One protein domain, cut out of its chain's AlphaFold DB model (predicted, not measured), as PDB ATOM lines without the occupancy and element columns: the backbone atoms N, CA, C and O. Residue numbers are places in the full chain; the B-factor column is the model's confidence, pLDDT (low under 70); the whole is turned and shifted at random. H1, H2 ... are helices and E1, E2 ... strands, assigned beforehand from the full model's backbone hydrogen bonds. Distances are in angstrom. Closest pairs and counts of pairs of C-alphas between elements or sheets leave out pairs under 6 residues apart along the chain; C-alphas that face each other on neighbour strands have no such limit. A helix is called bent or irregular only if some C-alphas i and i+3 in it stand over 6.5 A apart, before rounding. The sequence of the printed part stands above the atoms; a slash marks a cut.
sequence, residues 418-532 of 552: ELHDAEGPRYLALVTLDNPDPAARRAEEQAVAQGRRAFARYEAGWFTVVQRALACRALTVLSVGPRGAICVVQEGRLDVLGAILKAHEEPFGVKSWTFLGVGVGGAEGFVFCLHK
ATOM      1  N   GLU A 418      16.614   4.715  12.510       95.44
ATOM      2  CA  GLU A 418      16.802   3.294  12.789       95.44
ATOM      3  C   GLU A 418      16.654   2.483  11.496       95.44
ATOM      4  O   GLU A 418      15.634   2.541  10.807       95.44
ATOM      5  N   LEU A 419      17.687   1.712  11.163       94.44
ATOM      6  CA  LEU A 419      17.652   0.702  10.117       94.44
ATOM      7  C   LEU A 419      17.417  -0.667  10.753       94.44
ATOM      8  O   LEU A 419      18.132  -1.096  11.668       94.44
ATOM      9  N   HIS A 420      16.401  -1.346  10.230       90.25
ATOM     10  CA  HIS A 420      15.978  -2.662  10.682       90.25
ATOM     11  C   HIS A 420      16.616  -3.762   9.832       90.25
ATOM     12  O   HIS A 420      16.679  -3.647   8.600       90.25
ATOM     13  N   ASP A 421      17.048  -4.830  10.497       89.94
ATOM     14  CA  ASP A 421      17.381  -6.108   9.875       89.94
ATOM     15  C   ASP A 421      16.236  -7.125  10.074       89.94
ATOM     16  O   ASP A 421      15.089  -6.745  10.329       89.94
ATOM     17  N   ALA A 422      16.519  -8.420   9.915       83.75
ATOM     18  CA  ALA A 422      15.535  -9.483  10.120       83.75
ATOM     19  C   ALA A 422      15.167  -9.737  11.601       83.75
ATOM     20  O   ALA A 422      14.154 -10.386  11.861       83.75
ATOM     21  N   GLU A 423      15.971  -9.258  12.555       87.25
ATOM     22  CA  GLU A 423      15.790  -9.461  13.998       87.25
ATOM     23  C   GLU A 423      15.155  -8.232  14.673       87.25
ATOM     24  O   GLU A 423      14.387  -8.386  15.626       87.25
ATOM     25  N   GLY A 424      15.405  -7.019  14.166       87.00
ATOM     26  CA  GLY A 424      14.780  -5.794  14.669       87.00
ATOM     27  C   GLY A 424      15.498  -4.501  14.254       87.00
ATOM     28  O   GLY A 424      16.296  -4.510  13.317       87.00
ATOM     29  N   PRO A 425      15.216  -3.359  14.915       88.31
ATOM     30  CA  PRO A 425      16.038  -2.158  14.776       88.31
ATOM     31  C   PRO A 425      17.443  -2.449  15.315       88.31
ATOM     32  O   PRO A 425      17.594  -2.858  16.468       88.31
ATOM     33  N   ARG A 426      18.471  -2.267  14.479       87.69
ATOM     34  CA  ARG A 426      19.843  -2.690  14.812       87.69
ATOM     35  C   ARG A 426      20.905  -1.625  14.581       87.69
ATOM     36  O   ARG A 426      21.895  -1.598  15.308       87.69
ATOM     37  N   TYR A 427      20.714  -0.755  13.594       93.75
ATOM     38  CA  TYR A 427      21.702   0.258  13.229       93.75
ATOM     39  C   TYR A 427      21.083   1.650  13.256       93.75
ATOM     40  O   TYR A 427      19.963   1.836  12.789       93.75
ATOM     41  N   LEU A 428      21.832   2.636  13.747       95.62
ATOM     42  CA  LEU A 428      21.502   4.049  13.577       95.62
ATOM     43  C   LEU A 428      22.309   4.605  12.407       95.62
ATOM     44  O   LEU A 428      23.534   4.482  12.385       95.62
ATOM     45  N   ALA A 429      21.625   5.220  11.445       96.25
ATOM     46  CA  ALA A 429      22.240   5.763  10.240       96.25
ATOM     47  C   ALA A 429      21.815   7.213   9.994       96.25
ATOM     48  O   ALA A 429      20.625   7.539   9.992       96.25
ATOM     49  N   LEU A 430      22.787   8.080   9.721       96.31
ATOM     50  CA  LEU A 430      22.539   9.383   9.117       96.31
ATOM     51  C   LEU A 430      22.391   9.172   7.605       96.31
ATOM     52  O   LEU A 430      23.383   8.982   6.899       96.31
ATOM     53  N   VAL A 431      21.148   9.164   7.115       94.50
ATOM     54  CA  VAL A 431      20.858   9.058   5.676       94.50
ATOM     55  C   VAL A 431      21.267  10.348   4.978       94.50
ATOM     56  O   VAL A 431      20.819  11.434   5.347       94.50
ATOM     57  N   THR A 432      22.095  10.212   3.949       93.50
ATOM     58  CA  THR A 432      22.603  11.328   3.144       93.50
ATOM     59  C   THR A 432      22.032  11.334   1.727       93.50
ATOM     60  O   THR A 432      21.983  12.395   1.116       93.50
ATOM     61  N   LEU A 433      21.524  10.187   1.249       90.50
ATOM     62  CA  LEU A 433      20.917  10.012  -0.074       90.50
ATOM     63  C   LEU A 433      19.862  11.083  -0.380       90.50
ATOM     64  O   LEU A 433      18.775  11.078   0.202       90.50
ATOM     65  N   ASP A 434      20.207  11.980  -1.304       89.25
ATOM     66  CA  ASP A 434      19.432  13.162  -1.703       89.25
ATOM     67  C   ASP A 434      18.966  14.035  -0.518       89.25
ATOM     68  O   ASP A 434      17.954  14.731  -0.607       89.25
ATOM     69  N   ASN A 435      19.684  14.006   0.608       91.88
ATOM     70  CA  ASN A 435      19.404  14.818   1.785       91.88
ATOM     71  C   ASN A 435      20.094  16.188   1.623       91.88
ATOM     72  O   ASN A 435      21.324  16.260   1.659       91.88
ATOM     73  N   PRO A 436      19.347  17.297   1.464       92.38
ATOM     74  CA  PRO A 436      19.935  18.622   1.275       92.38
ATOM     75  C   PRO A 436      20.566  19.208   2.552       92.38
ATOM     76  O   PRO A 436      21.109  20.312   2.496       92.38
ATOM     77  N   ASP A 437      20.506  18.515   3.697       94.38
ATOM     78  CA  ASP A 437      21.127  18.982   4.937       94.38
ATOM     79  C   ASP A 437      22.669  19.114   4.815       94.38
ATOM     80  O   ASP A 437      23.356  18.155   4.442       94.38
ATOM     81  N   PRO A 438      23.264  20.270   5.177       93.81
ATOM     82  CA  PRO A 438      24.706  20.483   5.059       93.81
ATOM     83  C   PRO A 438      25.587  19.608   5.961       93.81
ATOM     84  O   PRO A 438      26.793  19.543   5.722       93.81
ATOM     85  N   ALA A 439      25.078  18.997   7.035       92.00
ATOM     86  CA  ALA A 439      25.845  18.038   7.833       92.00
ATOM     87  C   ALA A 439      25.819  16.646   7.189       92.00
ATOM     88  O   ALA A 439      26.885  16.049   7.031       92.00
ATOM     89  N   ALA A 440      24.649  16.191   6.730       91.75
ATOM     90  CA  ALA A 440      24.512  14.952   5.964       91.75
ATOM     91  C   ALA A 440      25.398  14.961   4.704       91.75
ATOM     92  O   ALA A 440      26.203  14.049   4.507       91.75
ATOM     93  N   ARG A 441      25.359  16.043   3.916       94.19
ATOM     94  CA  ARG A 441      26.212  16.198   2.726       94.19
ATOM     95  C   ARG A 441      27.712  16.151   3.019       94.19
ATOM     96  O   ARG A 441      28.450  15.503   2.289       94.19
ATOM     97  N   ARG A 442      28.179  16.791   4.098       95.31
ATOM     98  CA  ARG A 442      29.602  16.735   4.491       95.31
ATOM     99  C   ARG A 442      30.027  15.334   4.933       95.31
ATOM    100  O   ARG A 442      31.149  14.932   4.640       95.31
ATOM    101  N   ALA A 443      29.148  14.599   5.616       93.69
ATOM    102  CA  ALA A 443      29.406  13.213   5.996       93.69
ATOM    103  C   ALA A 443      29.521  12.299   4.763       93.69
ATOM    104  O   ALA A 443      30.431  11.473   4.697       93.69
ATOM    105  N   GLU A 444      28.662  12.500   3.759       94.50
ATOM    106  CA  GLU A 444      28.752  11.824   2.460       94.50
ATOM    107  C   GLU A 444      30.043  12.166   1.716       94.50
ATOM    108  O   GLU A 444      30.803  11.262   1.377       94.50
ATOM    109  N   GLU A 445      30.340  13.452   1.513       95.62
ATOM    110  CA  GLU A 445      31.550  13.910   0.818       95.62
ATOM    111  C   GLU A 445      32.823  13.341   1.476       95.62
ATOM    112  O   GLU A 445      33.734  12.875   0.784       95.62
ATOM    113  N   GLN A 446      32.861  13.283   2.814       96.38
ATOM    114  CA  GLN A 446      33.946  12.659   3.570       96.38
ATOM    115  C   GLN A 446      34.017  11.137   3.355       96.38
ATOM    116  O   GLN A 446      35.101  10.620   3.070       96.38
ATOM    117  N   ALA A 447      32.899  10.414   3.470       95.62
ATOM    118  CA  ALA A 447      32.857   8.961   3.290       95.62
ATOM    119  C   ALA A 447      33.212   8.548   1.852       95.62
ATOM    120  O   ALA A 447      34.030   7.652   1.650       95.62
ATOM    121  N   VAL A 448      32.677   9.249   0.848       95.56
ATOM    122  CA  VAL A 448      32.968   9.059  -0.582       95.56
ATOM    123  C   VAL A 448      34.448   9.309  -0.880       95.56
ATOM    124  O   VAL A 448      35.088   8.491  -1.546       95.56
ATOM    125  N   ALA A 449      35.032  10.392  -0.355       96.81
ATOM    126  CA  ALA A 449      36.454  10.686  -0.531       96.81
ATOM    127  C   ALA A 449      37.356   9.628   0.130       96.81
ATOM    128  O   ALA A 449      38.354   9.204  -0.462       96.81
ATOM    129  N   GLN A 450      37.002   9.164   1.333       96.75
ATOM    130  CA  GLN A 450      37.719   8.082   2.012       96.75
ATOM    131  C   GLN A 450      37.582   6.748   1.265       96.75
ATOM    132  O   GLN A 450      38.591   6.073   1.066       96.75
ATOM    133  N   GLY A 451      36.381   6.400   0.795       96.62
ATOM    134  CA  GLY A 451      36.106   5.175   0.045       96.62
ATOM    135  C   GLY A 451      36.870   5.114  -1.274       96.62
ATOM    136  O   GLY A 451      37.621   4.167  -1.506       96.62
ATOM    137  N   ARG A 452      36.796   6.173  -2.094       96.69
ATOM    138  CA  ARG A 452      37.606   6.298  -3.321       96.69
ATOM    139  C   ARG A 452      39.107   6.172  -3.028       96.69
ATOM    140  O   ARG A 452      39.808   5.456  -3.737       96.69
ATOM    141  N   ARG A 453      39.609   6.803  -1.955       96.94
ATOM    142  CA  ARG A 453      41.030   6.720  -1.555       96.94
ATOM    143  C   ARG A 453      41.438   5.345  -1.009       96.94
ATOM    144  O   ARG A 453      42.611   4.994  -1.120       96.94
ATOM    145  N   ALA A 454      40.522   4.600  -0.396       95.56
ATOM    146  CA  ALA A 454      40.760   3.240   0.081       95.56
ATOM    147  C   ALA A 454      40.797   2.249  -1.092       95.56
ATOM    148  O   ALA A 454      41.758   1.494  -1.219       95.56
ATOM    149  N   PHE A 455      39.810   2.321  -1.989       96.38
ATOM    150  CA  PHE A 455      39.739   1.479  -3.183       96.38
ATOM    151  C   PHE A 455      40.891   1.740  -4.165       96.38
ATOM    152  O   PHE A 455      41.455   0.791  -4.688       96.38
ATOM    153  N   ALA A 456      41.349   2.987  -4.329       94.12
ATOM    154  CA  ALA A 456      42.510   3.308  -5.172       94.12
ATOM    155  C   ALA A 456      43.851   2.689  -4.708       94.12
ATOM    156  O   ALA A 456      44.861   2.844  -5.391       94.12
ATOM    157  N   ARG A 457      43.893   2.022  -3.542       90.94
ATOM    158  CA  ARG A 457      45.047   1.232  -3.066       90.94
ATOM    159  C   ARG A 457      44.910  -0.266  -3.348       90.94
ATOM    160  O   ARG A 457      45.852  -1.005  -3.086       90.94
ATOM    161  N   TYR A 458      43.743  -0.716  -3.801       85.81
ATOM    162  CA  TYR A 458      43.498  -2.097  -4.192       85.81
ATOM    163  C   TYR A 458      43.848  -2.284  -5.669       85.81
ATOM    164  O   TYR A 458      43.385  -1.540  -6.525       85.81
ATOM    165  N   GLU A 459      44.636  -3.315  -5.968       85.06
ATOM    166  CA  GLU A 459      44.996  -3.690  -7.346       85.06
ATOM    167  C   GLU A 459      43.875  -4.470  -8.059       85.06
ATOM    168  O   GLU A 459      43.888  -4.623  -9.278       85.06
ATOM    169  N   ALA A 460      42.899  -4.983  -7.304       86.62
ATOM    170  CA  ALA A 460      41.792  -5.772  -7.831       86.62
ATOM    171  C   ALA A 460      40.675  -4.886  -8.410       86.62
ATOM    172  O   ALA A 460      40.335  -3.847  -7.846       86.62
ATOM    173  N   GLY A 461      40.038  -5.356  -9.488       90.00
ATOM    174  CA  GLY A 461      38.855  -4.712 -10.059       90.00
ATOM    175  C   GLY A 461      37.696  -4.607  -9.058       90.00
ATOM    176  O   GLY A 461      37.567  -5.422  -8.138       90.00
ATOM    177  N   TRP A 462      36.826  -3.610  -9.252       92.75
ATOM    178  CA  TRP A 462      35.726  -3.302  -8.327       92.75
ATOM    179  C   TRP A 462      34.822  -4.515  -8.067       92.75
ATOM    180  O   TRP A 462      34.468  -4.787  -6.918       92.75
ATOM    181  N   PHE A 463      34.528  -5.300  -9.109       90.62
ATOM    182  CA  PHE A 463      33.692  -6.497  -9.022       90.62
ATOM    183  C   PHE A 463      34.277  -7.525  -8.047       90.62
ATOM    184  O   PHE A 463      33.585  -8.004  -7.153       90.62
ATOM    185  N   THR A 464      35.584  -7.791  -8.142       92.81
ATOM    186  CA  THR A 464      36.296  -8.717  -7.253       92.81
ATOM    187  C   THR A 464      36.268  -8.249  -5.797       92.81
ATOM    188  O   THR A 464      36.139  -9.076  -4.893       92.81
ATOM    189  N   VAL A 465      36.362  -6.939  -5.542       94.69
ATOM    190  CA  VAL A 465      36.268  -6.380  -4.182       94.69
ATOM    191  C   VAL A 465      34.860  -6.570  -3.610       94.69
ATOM    192  O   VAL A 465      34.731  -7.046  -2.481       94.69
ATOM    193  N   VAL A 466      33.809  -6.286  -4.389       92.75
ATOM    194  CA  VAL A 466      32.405  -6.479  -3.973       92.75
ATOM    195  C   VAL A 466      32.078  -7.962  -3.759       92.75
ATOM    196  O   VAL A 466      31.535  -8.321  -2.716       92.75
ATOM    197  N   GLN A 467      32.470  -8.843  -4.684       91.44
ATOM    198  CA  GLN A 467      32.253 -10.291  -4.578       91.44
ATOM    199  C   GLN A 467      32.950 -10.876  -3.341       91.44
ATOM    200  O   GLN A 467      32.328 -11.598  -2.560       91.44
ATOM    201  N   ARG A 468      34.218 -10.506  -3.095       93.38
ATOM    202  CA  ARG A 468      34.939 -10.900  -1.872       93.38
ATOM    203  C   ARG A 468      34.275 -10.346  -0.615       93.38
ATOM    204  O   ARG A 468      34.213 -11.059   0.381       93.38
ATOM    205  N   ALA A 469      33.769  -9.112  -0.646       94.94
ATOM    206  CA  ALA A 469      33.075  -8.513   0.492       94.94
ATOM    207  C   ALA A 469      31.774  -9.248   0.845       94.94
ATOM    208  O   ALA A 469      31.504  -9.451   2.028       94.94
ATOM    209  N   LEU A 470      31.007  -9.695  -0.154       92.31
ATOM    210  CA  LEU A 470      29.838 -10.557   0.050       92.31
ATOM    211  C   LEU A 470      30.252 -11.914   0.639       92.31
ATOM    212  O   LEU A 470      29.714 -12.328   1.667       92.31
ATOM    213  N   ALA A 471      31.256 -12.572   0.048       91.69
ATOM    214  CA  ALA A 471      31.736 -13.882   0.494       91.69
ATOM    215  C   ALA A 471      32.246 -13.871   1.949       91.69
ATOM    216  O   ALA A 471      31.928 -14.775   2.722       91.69
ATOM    217  N   CYS A 472      32.982 -12.829   2.360       93.56
ATOM    218  CA  CYS A 472      33.471 -12.686   3.736       93.56
ATOM    219  C   CYS A 472      32.505 -11.965   4.695       93.56
ATOM    220  O   CYS A 472      32.872 -11.723   5.843       93.56
ATOM    221  N   ARG A 473      31.276 -11.640   4.258       94.06
ATOM    222  CA  ARG A 473      30.261 -10.885   5.026       94.06
ATOM    223  C   ARG A 473      30.700  -9.483   5.478       94.06
ATOM    224  O   ARG A 473      30.112  -8.919   6.397       94.06
ATOM    225  N   ALA A 474      31.681  -8.890   4.802       95.50
ATOM    226  CA  ALA A 474      32.002  -7.469   4.931       95.50
ATOM    227  C   ALA A 474      30.980  -6.563   4.220       95.50
ATOM    228  O   ALA A 474      30.911  -5.372   4.511       95.50
ATOM    229  N   LEU A 475      30.190  -7.123   3.300       96.38
ATOM    230  CA  LEU A 475      28.989  -6.524   2.726       96.38
ATOM    231  C   LEU A 475      27.815  -7.463   3.019       96.38
ATOM    232  O   LEU A 475      27.859  -8.636   2.651       96.38
ATOM    233  N   THR A 476      26.777  -6.974   3.699       95.44
ATOM    234  CA  THR A 476      25.602  -7.785   4.074       95.44
ATOM    235  C   THR A 476      24.299  -7.064   3.763       95.44
ATOM    236  O   THR A 476      24.229  -5.839   3.827       95.44
ATOM    237  N   VAL A 477      23.256  -7.816   3.408       94.12
ATOM    238  CA  VAL A 477      21.909  -7.274   3.175       94.12
ATOM    239  C   VAL A 477      21.171  -7.195   4.510       94.12
ATOM    240  O   VAL A 477      21.035  -8.209   5.188       94.12
ATOM    241  N   LEU A 478      20.678  -6.008   4.868       94.19
ATOM    242  CA  LEU A 478      19.888  -5.784   6.082       94.19
ATOM    243  C   LEU A 478      18.399  -6.010   5.841       94.19
ATOM    244  O   LEU A 478      17.760  -6.794   6.537       94.19
ATOM    245  N   SER A 479      17.835  -5.335   4.839       92.62
ATOM    246  CA  SER A 479      16.417  -5.463   4.503       92.62
ATOM    247  C   SER A 479      16.164  -5.231   3.019       92.62
ATOM    248  O   SER A 479      16.837  -4.430   2.369       92.62
ATOM    249  N   VAL A 480      15.150  -5.900   2.474       91.38
ATOM    250  CA  VAL A 480      14.700  -5.750   1.083       91.38
ATOM    251  C   VAL A 480      13.333  -5.069   1.074       91.38
ATOM    252  O   VAL A 480      12.488  -5.370   1.913       91.38
ATOM    253  N   GLY A 481      13.115  -4.136   0.148       90.00
ATOM    254  CA  GLY A 481      11.867  -3.381   0.050       90.00
ATOM    255  C   GLY A 481      11.779  -2.545  -1.232       90.00
ATOM    256  O   GLY A 481      12.632  -2.697  -2.107       90.00
ATOM    257  N   PRO A 482      10.761  -1.673  -1.363       87.50
ATOM    258  CA  PRO A 482      10.383  -1.072  -2.647       87.50
ATOM    259  C   PRO A 482      11.449  -0.208  -3.332       87.50
ATOM    260  O   PRO A 482      11.453  -0.117  -4.555       87.50
ATOM    261  N   ARG A 483      12.366   0.417  -2.579       86.69
ATOM    262  CA  ARG A 483      13.496   1.174  -3.159       86.69
ATOM    263  C   ARG A 483      14.745   0.329  -3.443       86.69
ATOM    264  O   ARG A 483      15.734   0.881  -3.915       86.69
ATOM    265  N   GLY A 484      14.712  -0.973  -3.156       91.06
ATOM    266  CA  GLY A 484      15.839  -1.900  -3.265       91.06
ATOM    267  C   GLY A 484      16.225  -2.551  -1.931       91.06
ATOM    268  O   GLY A 484      15.589  -2.354  -0.886       91.06
ATOM    269  N   ALA A 485      17.292  -3.344  -1.965       93.19
ATOM    270  CA  ALA A 485      17.941  -3.895  -0.786       93.19
ATOM    271  C   ALA A 485      18.807  -2.826  -0.105       93.19
ATOM    272  O   ALA A 485      19.605  -2.162  -0.758       93.19
ATOM    273  N   ILE A 486      18.662  -2.657   1.208       95.25
ATOM    274  CA  ILE A 486      19.591  -1.871   2.021       95.25
ATOM    275  C   ILE A 486      20.712  -2.820   2.430       95.25
ATOM    276  O   ILE A 486      20.466  -3.822   3.104       95.25
ATOM    277  N   CYS A 487      21.929  -2.499   2.016       96.25
ATOM    278  CA  CYS A 487      23.143  -3.233   2.323       96.25
ATOM    279  C   CYS A 487      24.001  -2.424   3.303       96.25
ATOM    280  O   CYS A 487      24.049  -1.196   3.215       96.25
ATOM    281  N   VAL A 488      24.711  -3.103   4.199       97.00
ATOM    282  CA  VAL A 488      25.708  -2.494   5.083       97.00
ATOM    283  C   VAL A 488      27.105  -3.016   4.760       97.00
ATOM    284  O   VAL A 488      27.329  -4.222   4.638       97.00
ATOM    285  N   VAL A 489      28.033  -2.076   4.620       97.25
ATOM    286  CA  VAL A 489      29.478  -2.274   4.578       97.25
ATOM    287  C   VAL A 489      29.998  -2.215   6.013       97.25
ATOM    288  O   VAL A 489      29.720  -1.262   6.746       97.25
ATOM    289  N   GLN A 490      30.743  -3.243   6.410       96.50
ATOM    290  CA  GLN A 490      31.348  -3.362   7.732       96.50
ATOM    291  C   GLN A 490      32.341  -2.223   8.017       96.50
ATOM    292  O   GLN A 490      33.032  -1.741   7.115       96.50
ATOM    293  N   GLU A 491      32.456  -1.838   9.290       96.12
ATOM    294  CA  GLU A 491      33.500  -0.929   9.771       96.12
ATOM    295  C   GLU A 491      34.897  -1.306   9.233       96.12
ATOM    296  O   GLU A 491      35.268  -2.479   9.135       96.12
ATOM    297  N   GLY A 492      35.672  -0.291   8.842       94.06
ATOM    298  CA  GLY A 492      37.023  -0.451   8.298       94.06
ATOM    299  C   GLY A 492      37.088  -0.899   6.832       94.06
ATOM    300  O   GLY A 492      38.157  -0.812   6.231       94.06
ATOM    301  N   ARG A 493      35.970  -1.310   6.215       96.50
ATOM    302  CA  ARG A 493      35.911  -1.812   4.827       96.50
ATOM    303  C   ARG A 493      35.483  -0.761   3.798       96.50
ATOM    304  O   ARG A 493      34.715  -1.026   2.875       96.50
ATOM    305  N   LEU A 494      36.019   0.456   3.925       95.94
ATOM    306  CA  LEU A 494      35.755   1.563   2.990       95.94
ATOM    307  C   LEU A 494      36.279   1.302   1.562       95.94
ATOM    308  O   LEU A 494      35.832   1.957   0.622       95.94
ATOM    309  N   ASP A 495      37.163   0.318   1.371       96.69
ATOM    310  CA  ASP A 495      37.520  -0.221   0.052       96.69
ATOM    311  C   ASP A 495      36.289  -0.745  -0.707       96.69
ATOM    312  O   ASP A 495      36.170  -0.534  -1.913       96.69
ATOM    313  N   VAL A 496      35.329  -1.343   0.007       96.62
ATOM    314  CA  VAL A 496      34.076  -1.852  -0.562       96.62
ATOM    315  C   VAL A 496      33.160  -0.705  -0.975       96.62
ATOM    316  O   VAL A 496      32.580  -0.759  -2.055       96.62
ATOM    317  N   LEU A 497      33.081   0.375  -0.185       96.50
ATOM    318  CA  LEU A 497      32.380   1.597  -0.601       96.50
ATOM    319  C   LEU A 497      33.000   2.167  -1.884       96.50
ATOM    320  O   LEU A 497      32.275   2.483  -2.823       96.50
ATOM    321  N   GLY A 498      34.329   2.283  -1.952       96.44
ATOM    322  CA  GLY A 498      35.004   2.783  -3.152       96.44
ATOM    323  C   GLY A 498      34.766   1.907  -4.386       96.44
ATOM    324  O   GLY A 498      34.532   2.445  -5.466       96.44
ATOM    325  N   ALA A 499      34.735   0.582  -4.222       95.25
ATOM    326  CA  ALA A 499      34.379  -0.353  -5.287       95.25
ATOM    327  C   ALA A 499      32.911  -0.206  -5.735       95.25
ATOM    328  O   ALA A 499      32.640  -0.188  -6.931       95.25
ATOM    329  N   ILE A 500      31.970  -0.038  -4.799       94.38
ATOM    330  CA  ILE A 500      30.547   0.196  -5.096       94.38
ATOM    331  C   ILE A 500      30.346   1.527  -5.842       94.38
ATOM    332  O   ILE A 500      29.619   1.579  -6.833       94.38
ATOM    333  N   LEU A 501      31.020   2.597  -5.410       94.12
ATOM    334  CA  LEU A 501      31.003   3.887  -6.108       94.12
ATOM    335  C   LEU A 501      31.587   3.759  -7.520       94.12
ATOM    336  O   LEU A 501      31.029   4.315  -8.462       94.12
ATOM    337  N   LYS A 502      32.667   2.983  -7.682       93.06
ATOM    338  CA  LYS A 502      33.259   2.727  -8.995       93.06
ATOM    339  C   LYS A 502      32.325   1.929  -9.911       93.06
ATOM    340  O   LYS A 502      32.231   2.254 -11.089       93.06
ATOM    341  N   ALA A 503      31.595   0.954  -9.365       89.31
ATOM    342  CA  ALA A 503      30.585   0.190 -10.094       89.31
ATOM    343  C   ALA A 503      29.468   1.090 -10.653       89.31
ATOM    344  O   ALA A 503      29.049   0.905 -11.786       89.31
ATOM    345  N   HIS A 504      29.027   2.101  -9.896       86.06
ATOM    346  CA  HIS A 504      28.026   3.071 -10.357       86.06
ATOM    347  C   HIS A 504      28.557   4.035 -11.444       86.06
ATOM    348  O   HIS A 504      27.779   4.592 -12.214       86.06
ATOM    349  N   GLU A 505      29.874   4.257 -11.518       87.69
ATOM    350  CA  GLU A 505      30.505   5.134 -12.519       87.69
ATOM    351  C   GLU A 505      30.734   4.462 -13.886       87.69
ATOM    352  O   GLU A 505      30.965   5.164 -14.871       87.69
ATOM    353  N   GLU A 506      30.739   3.129 -13.971       81.62
ATOM    354  CA  GLU A 506      31.060   2.425 -15.219       81.62
ATOM    355  C   GLU A 506      29.834   2.258 -16.139       81.62
ATOM    356  O   GLU A 506      28.736   1.975 -15.664       81.62
ATOM    357  N   PRO A 507      29.986   2.394 -17.474       64.94
ATOM    358  CA  PRO A 507      28.853   2.399 -18.409       64.94
ATOM    359  C   PRO A 507      28.136   1.044 -18.529       64.94
ATOM    360  O   PRO A 507      26.956   1.013 -18.868       64.94
ATOM    361  N   PHE A 508      28.843  -0.049 -18.226       59.62
ATOM    362  CA  PHE A 508      28.310  -1.411 -18.072       59.62
ATOM    363  C   PHE A 508      28.238  -1.839 -16.597       59.62
ATOM    364  O   PHE A 508      27.998  -3.004 -16.289       59.62
ATOM    365  N   GLY A 509      28.525  -0.912 -15.684       56.69
ATOM    366  CA  GLY A 509      28.433  -1.140 -14.257       56.69
ATOM    367  C   GLY A 509      26.975  -1.158 -13.821       56.69
ATOM    368  O   GLY A 509      26.135  -0.429 -14.355       56.69
ATOM    369  N   VAL A 510      26.673  -2.016 -12.850       60.56
ATOM    370  CA  VAL A 510      25.306  -2.217 -12.368       60.56
ATOM    371  C   VAL A 510      24.835  -0.914 -11.710       60.56
ATOM    372  O   VAL A 510      25.242  -0.586 -10.591       60.56
ATOM    373  N   LYS A 511      23.948  -0.164 -12.385       63.03
ATOM    374  CA  LYS A 511      23.368   1.115 -11.894       63.03
ATOM    375  C   LYS A 511      22.467   0.936 -10.662       63.03
ATOM    376  O   LYS A 511      21.859   1.881 -10.161       63.03
ATOM    377  N   SER A 512      22.379  -0.298 -10.184       82.12
ATOM    378  CA  SER A 512      21.706  -0.743  -8.979       82.12
ATOM    379  C   SER A 512      22.179  -0.057  -7.705       82.12
ATOM    380  O   SER A 512      21.373   0.133  -6.789       82.12
ATOM    381  N   TRP A 513      23.472   0.265  -7.615       90.19
ATOM    382  CA  TRP A 513      24.100   0.698  -6.374       90.19
ATOM    383  C   TRP A 513      24.031   2.211  -6.164       90.19
ATOM    384  O   TRP A 513      24.370   3.001  -7.037       90.19
ATOM    385  N   THR A 514      23.653   2.635  -4.962       91.25
ATOM    386  CA  THR A 514      23.652   4.045  -4.550       91.25
ATOM    387  C   THR A 514      24.131   4.156  -3.103       91.25
ATOM    388  O   THR A 514      23.801   3.307  -2.276       91.25
ATOM    389  N   PHE A 515      24.899   5.191  -2.763       94.06
ATOM    390  CA  PHE A 515      25.232   5.481  -1.365       94.06
ATOM    391  C   PHE A 515      23.957   5.869  -0.600       94.06
ATOM    392  O   PHE A 515      23.144   6.632  -1.114       94.06
ATOM    393  N   LEU A 516      23.749   5.317   0.600       95.19
ATOM    394  CA  LEU A 516      22.578   5.628   1.427       95.19
ATOM    395  C   LEU A 516      22.923   6.585   2.575       95.19
ATOM    396  O   LEU A 516      22.144   7.492   2.875       95.19
ATOM    397  N   GLY A 517      24.063   6.367   3.230       96.56
ATOM    398  CA  GLY A 517      24.515   7.187   4.348       96.56
ATOM    399  C   GLY A 517      25.548   6.498   5.235       96.56
ATOM    400  O   GLY A 517      26.048   5.413   4.923       96.56
ATOM    401  N   VAL A 518      25.851   7.131   6.368       97.25
ATOM    402  CA  VAL A 518      26.870   6.681   7.332       97.25
ATOM    403  C   VAL A 518      26.245   6.251   8.655       97.25
ATOM    404  O   VAL A 518      25.226   6.797   9.078       97.25
ATOM    405  N   GLY A 519      26.853   5.274   9.320       96.69
ATOM    406  CA  GLY A 519      26.440   4.847  10.652       96.69
ATOM    407  C   GLY A 519      26.917   5.781  11.758       96.69
ATOM    408  O   GLY A 519      27.942   6.451  11.634       96.69
ATOM    409  N   VAL A 520      26.141   5.837  12.839       95.81
ATOM    410  CA  VAL A 520      26.385   6.702  14.000       95.81
ATOM    411  C   VAL A 520      26.124   5.956  15.309       95.81
ATOM    412  O   VAL A 520      25.396   4.959  15.343       95.81
ATOM    413  N   GLY A 521      26.704   6.434  16.412       92.88
ATOM    414  CA  GLY A 521      26.560   5.796  17.723       92.88
ATOM    415  C   GLY A 521      27.115   4.369  17.709       92.88
ATOM    416  O   GLY A 521      28.257   4.154  17.321       92.88
ATOM    417  N   GLY A 522      26.298   3.376  18.073       89.38
ATOM    418  CA  GLY A 522      26.699   1.959  18.041       89.38
ATOM    419  C   GLY A 522      26.984   1.383  16.643       89.38
ATOM    420  O   GLY A 522      27.396   0.231  16.546       89.38
ATOM    421  N   ALA A 523      26.759   2.159  15.578       93.12
ATOM    422  CA  ALA A 523      27.069   1.813  14.193       93.12
ATOM    423  C   ALA A 523      28.123   2.749  13.564       93.12
ATOM    424  O   ALA A 523      28.230   2.812  12.341       93.12
ATOM    425  N   GLU A 524      28.875   3.515  14.360       93.88
ATOM    426  CA  GLU A 524      29.925   4.399  13.842       93.88
ATOM    427  C   GLU A 524      30.951   3.626  12.984       93.88
ATOM    428  O   GLU A 524      31.278   2.475  13.257       93.88
ATOM    429  N   GLY A 525      31.395   4.231  11.878       91.81
ATOM    430  CA  GLY A 525      32.319   3.604  10.923       91.81
ATOM    431  C   GLY A 525      31.690   2.610   9.931       91.81
ATOM    432  O   GLY A 525      32.333   2.287   8.931       91.81
ATOM    433  N   PHE A 526      30.441   2.174  10.134       96.31
ATOM    434  CA  PHE A 526      29.681   1.430   9.123       96.31
ATOM    435  C   PHE A 526      29.159   2.368   8.025       96.31
ATOM    436  O   PHE A 526      28.877   3.547   8.255       96.31
ATOM    437  N   VAL A 527      28.988   1.829   6.820       97.19
ATOM    438  CA  VAL A 527      28.444   2.552   5.661       97.19
ATOM    439  C   VAL A 527      27.253   1.794   5.098       97.19
ATOM    440  O   VAL A 527      27.295   0.573   4.983       97.19
ATOM    441  N   PHE A 528      26.204   2.510   4.701       96.81
ATOM    442  CA  PHE A 528      25.015   1.915   4.102       96.81
ATOM    443  C   PHE A 528      24.919   2.264   2.620       96.81
ATOM    444  O   PHE A 528      25.141   3.407   2.214       96.81
ATOM    445  N   CYS A 529      24.529   1.275   1.824       95.88
ATOM    446  CA  CYS A 529      24.278   1.398   0.395       95.88
ATOM    447  C   CYS A 529      22.883   0.853   0.068       95.88
ATOM    448  O   CYS A 529      22.371  -0.041   0.738       95.88
ATOM    449  N   LEU A 530      22.278   1.373  -0.989       93.75
ATOM    450  CA  LEU A 530      21.053   0.867  -1.589       93.75
ATOM    451  C   LEU A 530      21.428   0.068  -2.844       93.75
ATOM    452  O   LEU A 530      22.200   0.558  -3.659       93.75
ATOM    453  N   HIS A 531      20.889  -1.139  -2.996       91.81
ATOM    454  CA  HIS A 531      21.040  -1.985  -4.176       91.81
ATOM    455  C   HIS A 531      19.661  -2.292  -4.764       91.81
ATOM    456  O   HIS A 531      18.911  -3.117  -4.233       91.81
ATOM    457  N   LYS A 532      19.303  -1.628  -5.860       87.69
ATOM    458  CA  LYS A 532      18.129  -1.993  -6.661       87.69
ATOM    459  C   LYS A 532      18.525  -3.185  -7.529       87.69
ATOM    460  O   LYS A 532      19.402  -2.981  -8.353       87.69
TER     461      LYS A 532
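This is residues 418 to 532 of the 552 residues of an uncharacterized protein of Lasiodiplodia theobromae (UniProt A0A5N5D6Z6). A six-stranded sheet curls like part of a barrel and folds back on itself at E5, so that E1 and E2 partly face E6, E4 and E3. H1 and H3 pack on it round E5, about perpendicular to each other, and H2 packs on H3 near the edge strand E3. The 115 printed residues hold three named helices and six named strands, E1 E2 H1 H2 E3 E4 H3 E5 E6 along the chain. The sheet's order is E1 E2 E5 E6 E4 E3, antiparallel throughout, and the class is mixed, helices and strands. The whole is compact and rounded, with a radius of gyration of the C-alphas of 13.2 A and spans of 35 by 31 by 25 A.

Start at E1, residues 418 to 420, which forms a hairpin with E2, residues 425 to 431; N 419 and O 427 are 2.8 A apart. E2 is staggered: residues 425 to 428 pair with E1 and residues 429 to 431 with E5, residues 513 to 519, where N 430 and O 518 are 2.8 A apart. E5 forms a hairpin with E6, residues 527 to 531; look at N 530 and O 514, 2.8 A. E6 neighbours E4, residues 484 to 489, with N 487 and O 529 at 2.8 A, and E4 forms a hairpin with E3, residues 475 to 481, with N 478 and O 486 at 2.8 A. This is a folded sheet, one sheet bent back into two leaves that face each other, with E5 as the hinge. H1, residues 438 to 455, is on the sheet at a height of 8.9 A, across the strands at 69 degrees to E2 on the local plane. H3, residues 494 to 505, is on the sheet too, over E5 and E6, and only just along the strands, at 29 degrees to E6 on the local plane. E4, H3 and E5 make a split strand-helix-strand unit, two strands running the same way with E6 between them, and its crossover is right-handed. H1 touches H3 with residues 447 to 455 alone, about perpendicular at 84 degrees; the closest C-alphas, of Gly 451 and Gly 498, are 4.1 A apart. H2, residues 462 to 471, only grazes the sheet and touches H3 at a steep tilt of 50 degrees, opposite ways; the closest C-alphas, of Trp 462 and Ala 499, are 4.4 A apart. In H1, H2 and H3 every O i to N i+4 pair is within hydrogen-bond range.

Find C-alpha 418 at (16.802, 3.294, 12.789), where E1 begins; E2 then runs 15.2 A. H1 starts at C-alpha 438, (24.706, 20.483, 5.059), and runs 25.6 A; H2 runs 14.3 A. E3 and E4 run 17.6 A and 15.7 A, H3 16.8 A and E5 17.7 A. E6 runs 13.1 A to C-alpha 531 at (21.040, -1.985, -4.176).

The C-alphas farthest apart, of Gly 424 and Glu 459, lie 37.4 A from each other. The printed part has no cut and no long link. Mean pLDDT of the printed part is 91.6; residues 507 to 511, between H3 and E5, are under 70.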